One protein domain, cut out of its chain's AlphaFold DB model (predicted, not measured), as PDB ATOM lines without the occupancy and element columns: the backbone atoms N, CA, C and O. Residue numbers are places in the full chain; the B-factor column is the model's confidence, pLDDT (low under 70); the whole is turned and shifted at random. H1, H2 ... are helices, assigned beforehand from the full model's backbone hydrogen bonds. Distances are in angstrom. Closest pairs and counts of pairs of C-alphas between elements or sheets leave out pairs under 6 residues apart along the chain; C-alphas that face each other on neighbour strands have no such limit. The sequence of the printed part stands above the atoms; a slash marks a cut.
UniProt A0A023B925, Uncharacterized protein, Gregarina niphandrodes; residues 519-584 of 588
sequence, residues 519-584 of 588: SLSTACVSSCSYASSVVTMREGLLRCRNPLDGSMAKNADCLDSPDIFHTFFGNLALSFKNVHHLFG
ATOM      1  N   SER A 519      30.282  63.614  56.744       41.69
ATOM      2  CA  SER A 519      29.670  63.240  55.458       41.69
ATOM      3  C   SER A 519      30.628  62.390  54.617       41.69
ATOM      4  O   SER A 519      30.236  61.338  54.114       41.69
ATOM      5  N   LEU A 520      31.909  62.771  54.566       38.25
ATOM      6  CA  LEU A 520      32.946  62.042  53.832       38.25
ATOM      7  C   LEU A 520      33.309  60.695  54.477       38.25
ATOM      8  O   LEU A 520      33.556  59.734  53.753       38.25
ATOM      9  N   SER A 521      33.274  60.554  55.813       43.00
ATOM     10  CA  SER A 521      33.526  59.254  56.455       43.00
ATOM     11  C   SER A 521      32.437  58.243  56.135       43.00
ATOM     12  O   SER A 521      32.742  57.074  55.973       43.00
ATOM     13  N   THR A 522      31.176  58.659  56.004       45.16
ATOM     14  CA  THR A 522      30.069  57.730  55.716       45.16
ATOM     15  C   THR A 522      30.144  57.212  54.270       45.16
ATOM     16  O   THR A 522      29.947  56.023  54.009       45.16
ATOM     17  N   ALA A 523      30.533  58.075  53.328       42.81
ATOM     18  CA  ALA A 523      30.791  57.705  51.936       42.81
ATOM     19  C   ALA A 523      32.043  56.811  51.786       42.81
ATOM     20  O   ALA A 523      32.007  55.781  51.107       42.81
ATOM     21  N   CYS A 524      33.134  57.144  52.481       40.34
ATOM     22  CA  CYS A 524      34.368  56.358  52.463       40.34
ATOM     23  C   CYS A 524      34.188  54.989  53.155       40.34
ATOM     24  O   CYS A 524      34.638  53.965  52.648       40.34
ATOM     25  N   VAL A 525      33.424  54.927  54.254       48.56
ATOM     26  CA  VAL A 525      33.068  53.666  54.929       48.56
ATOM     27  C   VAL A 525      32.192  52.788  54.034       48.56
ATOM     28  O   VAL A 525      32.435  51.584  53.954       48.56
ATOM     29  N   SER A 526      31.223  53.357  53.305       52.12
ATOM     30  CA  SER A 526      30.364  52.554  52.426       52.12
ATOM     31  C   SER A 526      31.151  51.923  51.271       52.12
ATOM     32  O   SER A 526      31.073  50.710  51.088       52.12
ATOM     33  N   SER A 527      31.994  52.680  50.563       50.97
ATOM     34  CA  SER A 527      32.833  52.155  49.466       50.97
ATOM     35  C   SER A 527      33.862  51.106  49.917       50.97
ATOM     36  O   SER A 527      33.950  50.036  49.303       50.97
ATOM     37  N   CYS A 528      34.568  51.343  51.028       51.59
ATOM     38  CA  CYS A 528      35.504  50.374  51.614       51.59
ATOM     39  C   CYS A 528      34.809  49.067  52.026       51.59
ATOM     40  O   CYS A 528      35.359  47.975  51.857       51.59
ATOM     41  N   SER A 529      33.568  49.151  52.506       63.56
ATOM     42  CA  SER A 529      32.815  47.976  52.939       63.56
ATOM     43  C   SER A 529      32.377  47.061  51.784       63.56
ATOM     44  O   SER A 529      32.380  45.832  51.915       63.56
ATOM     45  N   TYR A 530      32.069  47.627  50.611       67.00
ATOM     46  CA  TYR A 530      31.707  46.842  49.430       67.00
ATOM     47  C   TYR A 530      32.920  46.154  48.814       67.00
ATOM     48  O   TYR A 530      32.814  45.007  48.378       67.00
ATOM     49  N   ALA A 531      34.083  46.810  48.819       70.19
ATOM     50  CA  ALA A 531      35.317  46.172  48.379       70.19
ATOM     51  C   ALA A 531      35.659  44.952  49.239       70.19
ATOM     52  O   ALA A 531      35.886  43.869  48.700       70.19
ATOM     53  N   SER A 532      35.567  45.099  50.563       77.69
ATOM     54  CA  SER A 532      35.697  43.979  51.497       77.69
ATOM     55  C   SER A 532      34.673  42.874  51.201       77.69
ATOM     56  O   SER A 532      35.025  41.700  51.164       77.69
ATOM     57  N   SER A 533      33.432  43.243  50.864       80.25
ATOM     58  CA  SER A 533      32.368  42.278  50.566       80.25
ATOM     59  C   SER A 533      32.644  41.388  49.360       80.25
ATOM     60  O   SER A 533      32.356  40.191  49.387       80.25
ATOM     61  N   VAL A 534      33.199  41.967  48.298       82.44
ATOM     62  CA  VAL A 534      33.555  41.234  47.080       82.44
ATOM     63  C   VAL A 534      34.726  40.291  47.344       82.44
ATOM     64  O   VAL A 534      34.704  39.157  46.866       82.44
ATOM     65  N   VAL A 535      35.712  40.732  48.131       87.19
ATOM     66  CA  VAL A 535      36.846  39.895  48.549       87.19
ATOM     67  C   VAL A 535      36.352  38.704  49.366       87.19
ATOM     68  O   VAL A 535      36.635  37.570  48.994       87.19
ATOM     69  N   THR A 536      35.519  38.936  50.385       89.31
ATOM     70  CA  THR A 536      34.930  37.868  51.207       89.31
ATOM     71  C   THR A 536      34.147  36.861  50.366       89.31
ATOM     72  O   THR A 536      34.335  35.655  50.506       89.31
ATOM     73  N   MET A 537      33.318  37.335  49.430       92.44
ATOM     74  CA  MET A 537      32.586  36.455  48.515       92.44
ATOM     75  C   MET A 537      33.526  35.638  47.618       92.44
ATOM     76  O   MET A 537      33.305  34.446  47.403       92.44
ATOM     77  N   ARG A 538      34.595  36.253  47.103       92.50
ATOM     78  CA  ARG A 538      35.599  35.572  46.279       92.50
ATOM     79  C   ARG A 538      36.344  34.498  47.072       92.50
ATOM     80  O   ARG A 538      36.540  33.401  46.561       92.50
ATOM     81  N   GLU A 539      36.712  34.780  48.316       92.31
ATOM     82  CA  GLU A 539      37.315  33.805  49.234       92.31
ATOM     83  C   GLU A 539      36.346  32.669  49.585       92.31
ATOM     84  O   GLU A 539      36.756  31.512  49.688       92.31
ATOM     85  N   GLY A 540      35.053  32.971  49.745       92.94
ATOM     86  CA  GLY A 540      33.994  31.972  49.887       92.94
ATOM     87  C   GLY A 540      33.928  31.031  48.681       92.94
ATOM     88  O   GLY A 540      33.982  29.813  48.843       92.94
ATOM     89  N   LEU A 541      33.898  31.584  47.464       94.44
ATOM     90  CA  LEU A 541      33.905  30.811  46.215       94.44
ATOM     91  C   LEU A 541      35.161  29.942  46.073       94.44
ATOM     92  O   LEU A 541      35.063  28.776  45.695       94.44
ATOM     93  N   LEU A 542      36.338  30.479  46.407       94.56
ATOM     94  CA  LEU A 542      37.598  29.734  46.342       94.56
ATOM     95  C   LEU A 542      37.661  28.592  47.363       94.56
ATOM     96  O   LEU A 542      38.225  27.550  47.046       94.56
ATOM     97  N   ARG A 543      37.039  28.733  48.540       94.19
ATOM     98  CA  ARG A 543      36.908  27.628  49.509       94.19
ATOM     99  C   ARG A 543      35.965  26.523  49.045       94.19
ATOM    100  O   ARG A 543      36.157  25.376  49.423       94.19
ATOM    101  N   CYS A 544      34.978  26.848  48.212       94.31
ATOM    102  CA  CYS A 544      34.087  25.847  47.620       94.31
ATOM    103  C   CYS A 544      34.740  25.077  46.466       94.31
ATOM    104  O   CYS A 544      34.174  24.088  45.997       94.31
ATOM    105  N   ARG A 545      35.896  25.545  45.974       94.88
ATOM    106  CA  ARG A 545      36.614  24.943  44.854       94.88
ATOM    107  C   ARG A 545      37.481  23.786  45.336       94.88
ATOM    108  O   ARG A 545      38.386  23.964  46.145       94.88
ATOM    109  N   ASN A 546      37.242  22.608  44.780       93.31
ATOM    110  CA  ASN A 546      38.079  21.439  44.975       93.31
ATOM    111  C   ASN A 546      39.488  21.723  44.413       93.31
ATOM    112  O   ASN A 546      39.620  22.029  43.223       93.31
ATOM    113  N   PRO A 547      40.549  21.624  45.233       92.38
ATOM    114  CA  PRO A 547      41.909  21.925  44.795       92.38
ATOM    115  C   PRO A 547      42.461  20.924  43.769       92.38
ATOM    116  O   PRO A 547      43.449  21.237  43.111       92.38
ATOM    117  N   LEU A 548      41.862  19.735  43.632       92.44
ATOM    118  CA  LEU A 548      42.369  18.679  42.753       92.44
ATOM    119  C   LEU A 548      41.897  18.824  41.304       92.44
ATOM    120  O   LEU A 548      42.693  18.663  40.384       92.44
ATOM    121  N   ASP A 549      40.614  19.111  41.097       94.38
ATOM    122  CA  ASP A 549      39.993  19.149  39.764       94.38
ATOM    123  C   ASP A 549      39.374  20.515  39.421       94.38
ATOM    124  O   ASP A 549      38.929  20.743  38.297       94.38
ATOM    125  N   GLY A 550      39.356  21.450  40.374       93.50
ATOM    126  CA  GLY A 550      38.773  22.772  40.202       93.50
ATOM    127  C   GLY A 550      37.243  22.803  40.166       93.50
ATOM    128  O   GLY A 550      36.702  23.889  39.946       93.50
ATOM    129  N   SER A 551      36.562  21.672  40.381       95.75
ATOM    130  CA  SER A 551      35.104  21.608  40.536       95.75
ATOM    131  C   SER A 551      34.657  22.378  41.780       95.75
ATOM    132  O   SER A 551      35.443  22.576  42.704       95.75
ATOM    133  N   MET A 552      33.415  22.857  41.821       96.12
ATOM    134  CA  MET A 552      32.881  23.572  42.983       96.12
ATOM    135  C   MET A 552      31.677  22.856  43.578       96.12
ATOM    136  O   MET A 552      30.761  22.447  42.860       96.12
ATOM    137  N   ALA A 553      31.686  22.736  44.905       95.75
ATOM    138  CA  ALA A 553      30.524  22.352  45.694       95.75
ATOM    139  C   ALA A 553      29.572  23.539  45.881       95.75
ATOM    140  O   ALA A 553      29.920  24.693  45.636       95.75
ATOM    141  N   LYS A 554      28.357  23.253  46.344       94.50
ATOM    142  CA  LYS A 554      27.329  24.262  46.625       94.50
ATOM    143  C   LYS A 554      27.722  25.242  47.736       94.50
ATOM    144  O   LYS A 554      27.347  26.414  47.683       94.50
ATOM    145  N   ASN A 555      28.435  24.763  48.751       92.56
ATOM    146  CA  ASN A 555      28.895  25.522  49.913       92.56
ATOM    147  C   ASN A 555      30.273  25.015  50.375       92.56
ATOM    148  O   ASN A 555      30.729  23.950  49.956       92.56
ATOM    149  N   ALA A 556      30.934  25.797  51.232       86.38
ATOM    150  CA  ALA A 556      32.291  25.517  51.705       86.38
ATOM    151  C   ALA A 556      32.354  24.395  52.755       86.38
ATOM    152  O   ALA A 556      33.430  23.864  53.010       86.38
ATOM    153  N   ASP A 557      31.216  24.010  53.336       84.56
ATOM    154  CA  ASP A 557      31.149  22.984  54.382       84.56
ATOM    155  C   ASP A 557      31.415  21.566  53.837       84.56
ATOM    156  O   ASP A 557      31.423  20.602  54.601       84.56
ATOM    157  N   CYS A 558      31.642  21.421  52.522       66.06
ATOM    158  CA  CYS A 558      32.006  20.176  51.833       66.06
ATOM    159  C   CYS A 558      31.016  19.013  52.030       66.06
ATOM    160  O   CYS A 558      31.342  17.871  51.706       66.06
ATOM    161  N   LEU A 559      29.814  19.275  52.555       81.94
ATOM    162  CA  LEU A 559      28.780  18.250  52.724       81.94
ATOM    163  C   LEU A 559      28.129  17.880  51.389       81.94
ATOM    164  O   LEU A 559      27.711  16.739  51.203       81.94
ATOM    165  N   ASP A 560      28.068  18.835  50.461       87.19
ATOM    166  CA  ASP A 560      27.539  18.623  49.121       87.19
ATOM    167  C   ASP A 560      28.671  18.241  48.158       87.19
ATOM    168  O   ASP A 560      29.730  18.870  48.129       87.19
ATOM    169  N   SER A 561      28.445  17.214  47.337       93.19
ATOM    170  CA  SER A 561      29.390  16.844  46.281       93.19
ATOM    171  C   SER A 561      29.475  17.949  45.223       93.19
ATOM    172  O   SER A 561      28.424  18.472  44.838       93.19
ATOM    173  N   PRO A 562      30.670  18.258  44.687       95.06
ATOM    174  CA  PRO A 562      30.799  19.141  43.537       95.06
ATOM    175  C   PRO A 562      29.931  18.689  42.363       95.06
ATOM    176  O   PRO A 562      29.815  17.493  42.086       95.06
ATOM    177  N   ASP A 563      29.344  19.651  41.658       95.19
ATOM    178  CA  ASP A 563      28.563  19.387  40.455       95.19
ATOM    179  C   ASP A 563      28.850  20.418  39.356       95.19
ATOM    180  O   ASP A 563      29.453  21.472  39.577       95.19
ATOM    181  N   ILE A 564      28.433  20.089  38.133       95.88
ATOM    182  CA  ILE A 564      28.679  20.912  36.944       95.88
ATOM    183  C   ILE A 564      27.984  22.276  37.056       95.88
ATOM    184  O   ILE A 564      28.526  23.278  36.591       95.88
ATOM    185  N   PHE A 565      26.810  22.334  37.687       96.25
ATOM    186  CA  PHE A 565      26.015  23.551  37.800       96.25
ATOM    187  C   PHE A 565      26.716  24.586  38.691       96.25
ATOM    188  O   PHE A 565      26.944  25.717  38.257       96.25
ATOM    189  N   HIS A 566      27.135  24.201  39.896       97.06
ATOM    190  CA  HIS A 566      27.849  25.089  40.816       97.06
ATOM    191  C   HIS A 566      29.263  25.394  40.329       97.06
ATOM    192  O   HIS A 566      29.693  26.539  40.425       97.06
ATOM    193  N   THR A 567      29.957  24.417  39.734       96.25
ATOM    194  CA  THR A 567      31.266  24.652  39.101       96.25
ATOM    195  C   THR A 567      31.170  25.739  38.044       96.25
ATOM    196  O   THR A 567      31.979  26.664  38.017       96.25
ATOM    197  N   PHE A 568      30.164  25.655  37.179       95.94
ATOM    198  CA  PHE A 568      29.967  26.649  36.145       95.94
ATOM    199  C   PHE A 568      29.653  28.017  36.742       95.94
ATOM    200  O   PHE A 568      30.443  28.940  36.564       95.94
ATOM    201  N   PHE A 569      28.566  28.140  37.513       96.62
ATOM    202  CA  PHE A 569      28.129  29.427  38.063       96.62
ATOM    203  C   PHE A 569      29.135  30.064  39.017       96.62
ATOM    204  O   PHE A 569      29.279  31.287  39.024       96.62
ATOM    205  N   GLY A 570      29.874  29.263  39.777       96.06
ATOM    206  CA  GLY A 570      30.946  29.757  40.626       96.06
ATOM    207  C   GLY A 570      32.115  30.322  39.821       96.06
ATOM    208  O   GLY A 570      32.585  31.419  40.122       96.06
ATOM    209  N   ASN A 571      32.524  29.657  38.735       95.31
ATOM    210  CA  ASN A 571      33.525  30.213  37.819       95.31
ATOM    211  C   ASN A 571      33.022  31.486  37.123       95.31
ATOM    212  O   ASN A 571      33.786  32.446  36.998       95.31
ATOM    213  N   LEU A 572      31.735  31.557  36.753       93.50
ATOM    214  CA  LEU A 572      31.180  32.801  36.217       93.50
ATOM    215  C   LEU A 572      31.264  33.938  37.230       93.50
ATOM    216  O   LEU A 572      31.652  35.046  36.877       93.50
ATOM    217  N   ALA A 573      30.912  33.669  38.487       94.69
ATOM    218  CA  ALA A 573      30.983  34.660  39.548       94.69
ATOM    219  C   ALA A 573      32.426  35.158  39.751       94.69
ATOM    220  O   ALA A 573      32.643  36.362  39.873       94.69
ATOM    221  N   LEU A 574      33.418  34.258  39.699       92.94
ATOM    222  CA  LEU A 574      34.842  34.611  39.767       92.94
ATOM    223  C   LEU A 574      35.330  35.439  38.567       92.94
ATOM    224  O   LEU A 574      36.307  36.179  38.701       92.94
ATOM    225  N   SER A 575      34.671  35.336  37.409       91.38
ATOM    226  CA  SER A 575      35.039  36.087  36.200       91.38
ATOM    227  C   SER A 575      34.717  37.584  36.279       91.38
ATOM    228  O   SER A 575      35.272  38.369  35.506       91.38
ATOM    229  N   PHE A 576      33.870  38.018  37.223       85.94
ATOM    230  CA  PHE A 576      33.574  39.435  37.423       85.94
ATOM    231  C   PHE A 576      34.809  40.156  37.998       85.94
ATOM    232  O   PHE A 576      34.989  40.260  39.208       85.94
ATOM    233  N   LYS A 577      35.673  40.678  37.116       71.19
ATOM    234  CA  LYS A 577      36.953  41.309  37.496       71.19
ATOM    235  C   LYS A 577      36.798  42.625  38.269       71.19
ATOM    236  O   LYS A 577      37.635  42.919  39.110       71.19
ATOM    237  N   ASN A 578      35.722  43.381  38.029       67.44
ATOM    238  CA  ASN A 578      35.573  44.761  38.514       67.44
ATOM    239  C   ASN A 578      34.300  44.992  39.336       67.44
ATOM    240  O   ASN A 578      33.680  46.033  39.203       67.44
ATOM    241  N   VAL A 579      33.870  44.061  40.184       65.69
ATOM    242  CA  VAL A 579      32.548  44.126  40.852       65.69
ATOM    243  C   VAL A 579      32.273  45.436  41.620       65.69
ATOM    244  O   VAL A 579      31.116  45.803  41.803       65.69
ATOM    245  N   HIS A 580      33.310  46.177  42.026       68.75
ATOM    246  CA  HIS A 580      33.198  47.455  42.740       68.75
ATOM    247  C   HIS A 580      32.256  48.468  42.060       68.75
ATOM    248  O   HIS A 580      31.477  49.124  42.750       68.75
ATOM    249  N   HIS A 581      32.230  48.547  40.721       68.88
ATOM    250  CA  HIS A 581      31.351  49.493  40.013       68.88
ATOM    251  C   HIS A 581      29.853  49.166  40.150       68.88
ATOM    252  O   HIS A 581      29.020  50.048  39.955       68.88
ATOM    253  N   LEU A 582      29.484  47.926  40.500       62.00
ATOM    254  CA  LEU A 582      28.085  47.508  40.690       62.00
ATOM    255  C   LEU A 582      27.469  48.059  41.978       62.00
ATOM    256  O   LEU A 582      26.248  48.205  42.109       62.00
ATOM    257  N   PHE A 583      28.318  48.390  42.943       66.00
ATOM    258  CA  PHE A 583      27.888  48.910  44.231       66.00
ATOM    259  C   PHE A 583      27.781  50.440  44.246       66.00
ATOM    260  O   PHE A 583      27.214  50.998  45.184       66.00
ATOM    261  N   GLY A 584      28.149  51.091  43.136       55.38
ATOM    262  CA  GLY A 584      28.230  52.542  43.020       55.38
ATOM    263  C   GLY A 584      29.434  53.060  43.800       55.38
ATOM    264  O   GLY A 584      29.599  52.747  44.978       55.38
TER     265      GLY A 584
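Overview. This is residues 519 to 584 of the 588 residues of an uncharacterized protein of Gregarina niphandrodes (UniProt A0A023B925). One long helix, H1, makes the length of a rod, and past its last residue the chain turns round through a large loop with no named element, residues 544 to 563, and folds back along one side of H1. The returning part holds H2 and then the short H3, which comes back to the middle of H1, at residues 527 to 534, while residues 519 to 525 of H1 stick out free at the far end. The printed part has 66 residues with three named helices, in the order H1, H2, H3, and no named strand; its class is all helix. The whole is loose, with a radius of gyration of the C-alphas of 14.7 A, and its C-alphas span 47 by 20 by 16 A.

Arrangement. The longest helix, H1, residues 519 to 543, touches both other helices. H2, residues 564 to 575, and H1 only just touch, with 3 pairs of C-alphas within 8 A; the closest C-alphas are those of Leu 541 and Gly 570, 6.4 A apart. H1 touches H2 with residues 538 to 541 alone, and H2 touches H1 with residues 570 to 574 alone. Their lines stand at a steep tilt of 36 degrees, only just past shallow, and they run opposite ways; the two form a helical hairpin. H3, residues 579 to 583, touches H1, and the closest C-alphas are those of Ala 531 and His 580, 6.2 A apart. H1 touches H3 with residues 527 to 534 alone. H2 and H3 are apart, though a tight link of 3 residues joins them. In H1 and H2 every O i to N i+4 pair is within hydrogen-bond range; in H3 0 of 1 is, while 2 of its 2 O i to N i+3 pairs are within range.

Along the chain. H1 runs from C-alpha 519 at (29.670, 63.240, 55.458) to C-alpha 543 at (36.908, 27.628, 49.509), 36.8 A from first to last C-alpha. H2 begins with C-alpha 564 at (28.679, 20.912, 36.944) and is 16.5 A long. H3, five residues and 7.5 A long, ends with C-alpha 583 at (27.888, 48.910, 44.231).

Size, cuts and confidence. The outline is a rod, and the two C-alphas farthest apart are those of Ser 519 and Leu 548, 48.0 A. The C-alphas of Ser 519 and Gly 584, the first and last printed, are 16.5 A apart. The printed part has no cut. The link from H1 to H2 is long, with 20 residues. The mean pLDDT of the printed part is 80.3; residues 519 to 530, residue 558 and residues 578 to 584 are under 70.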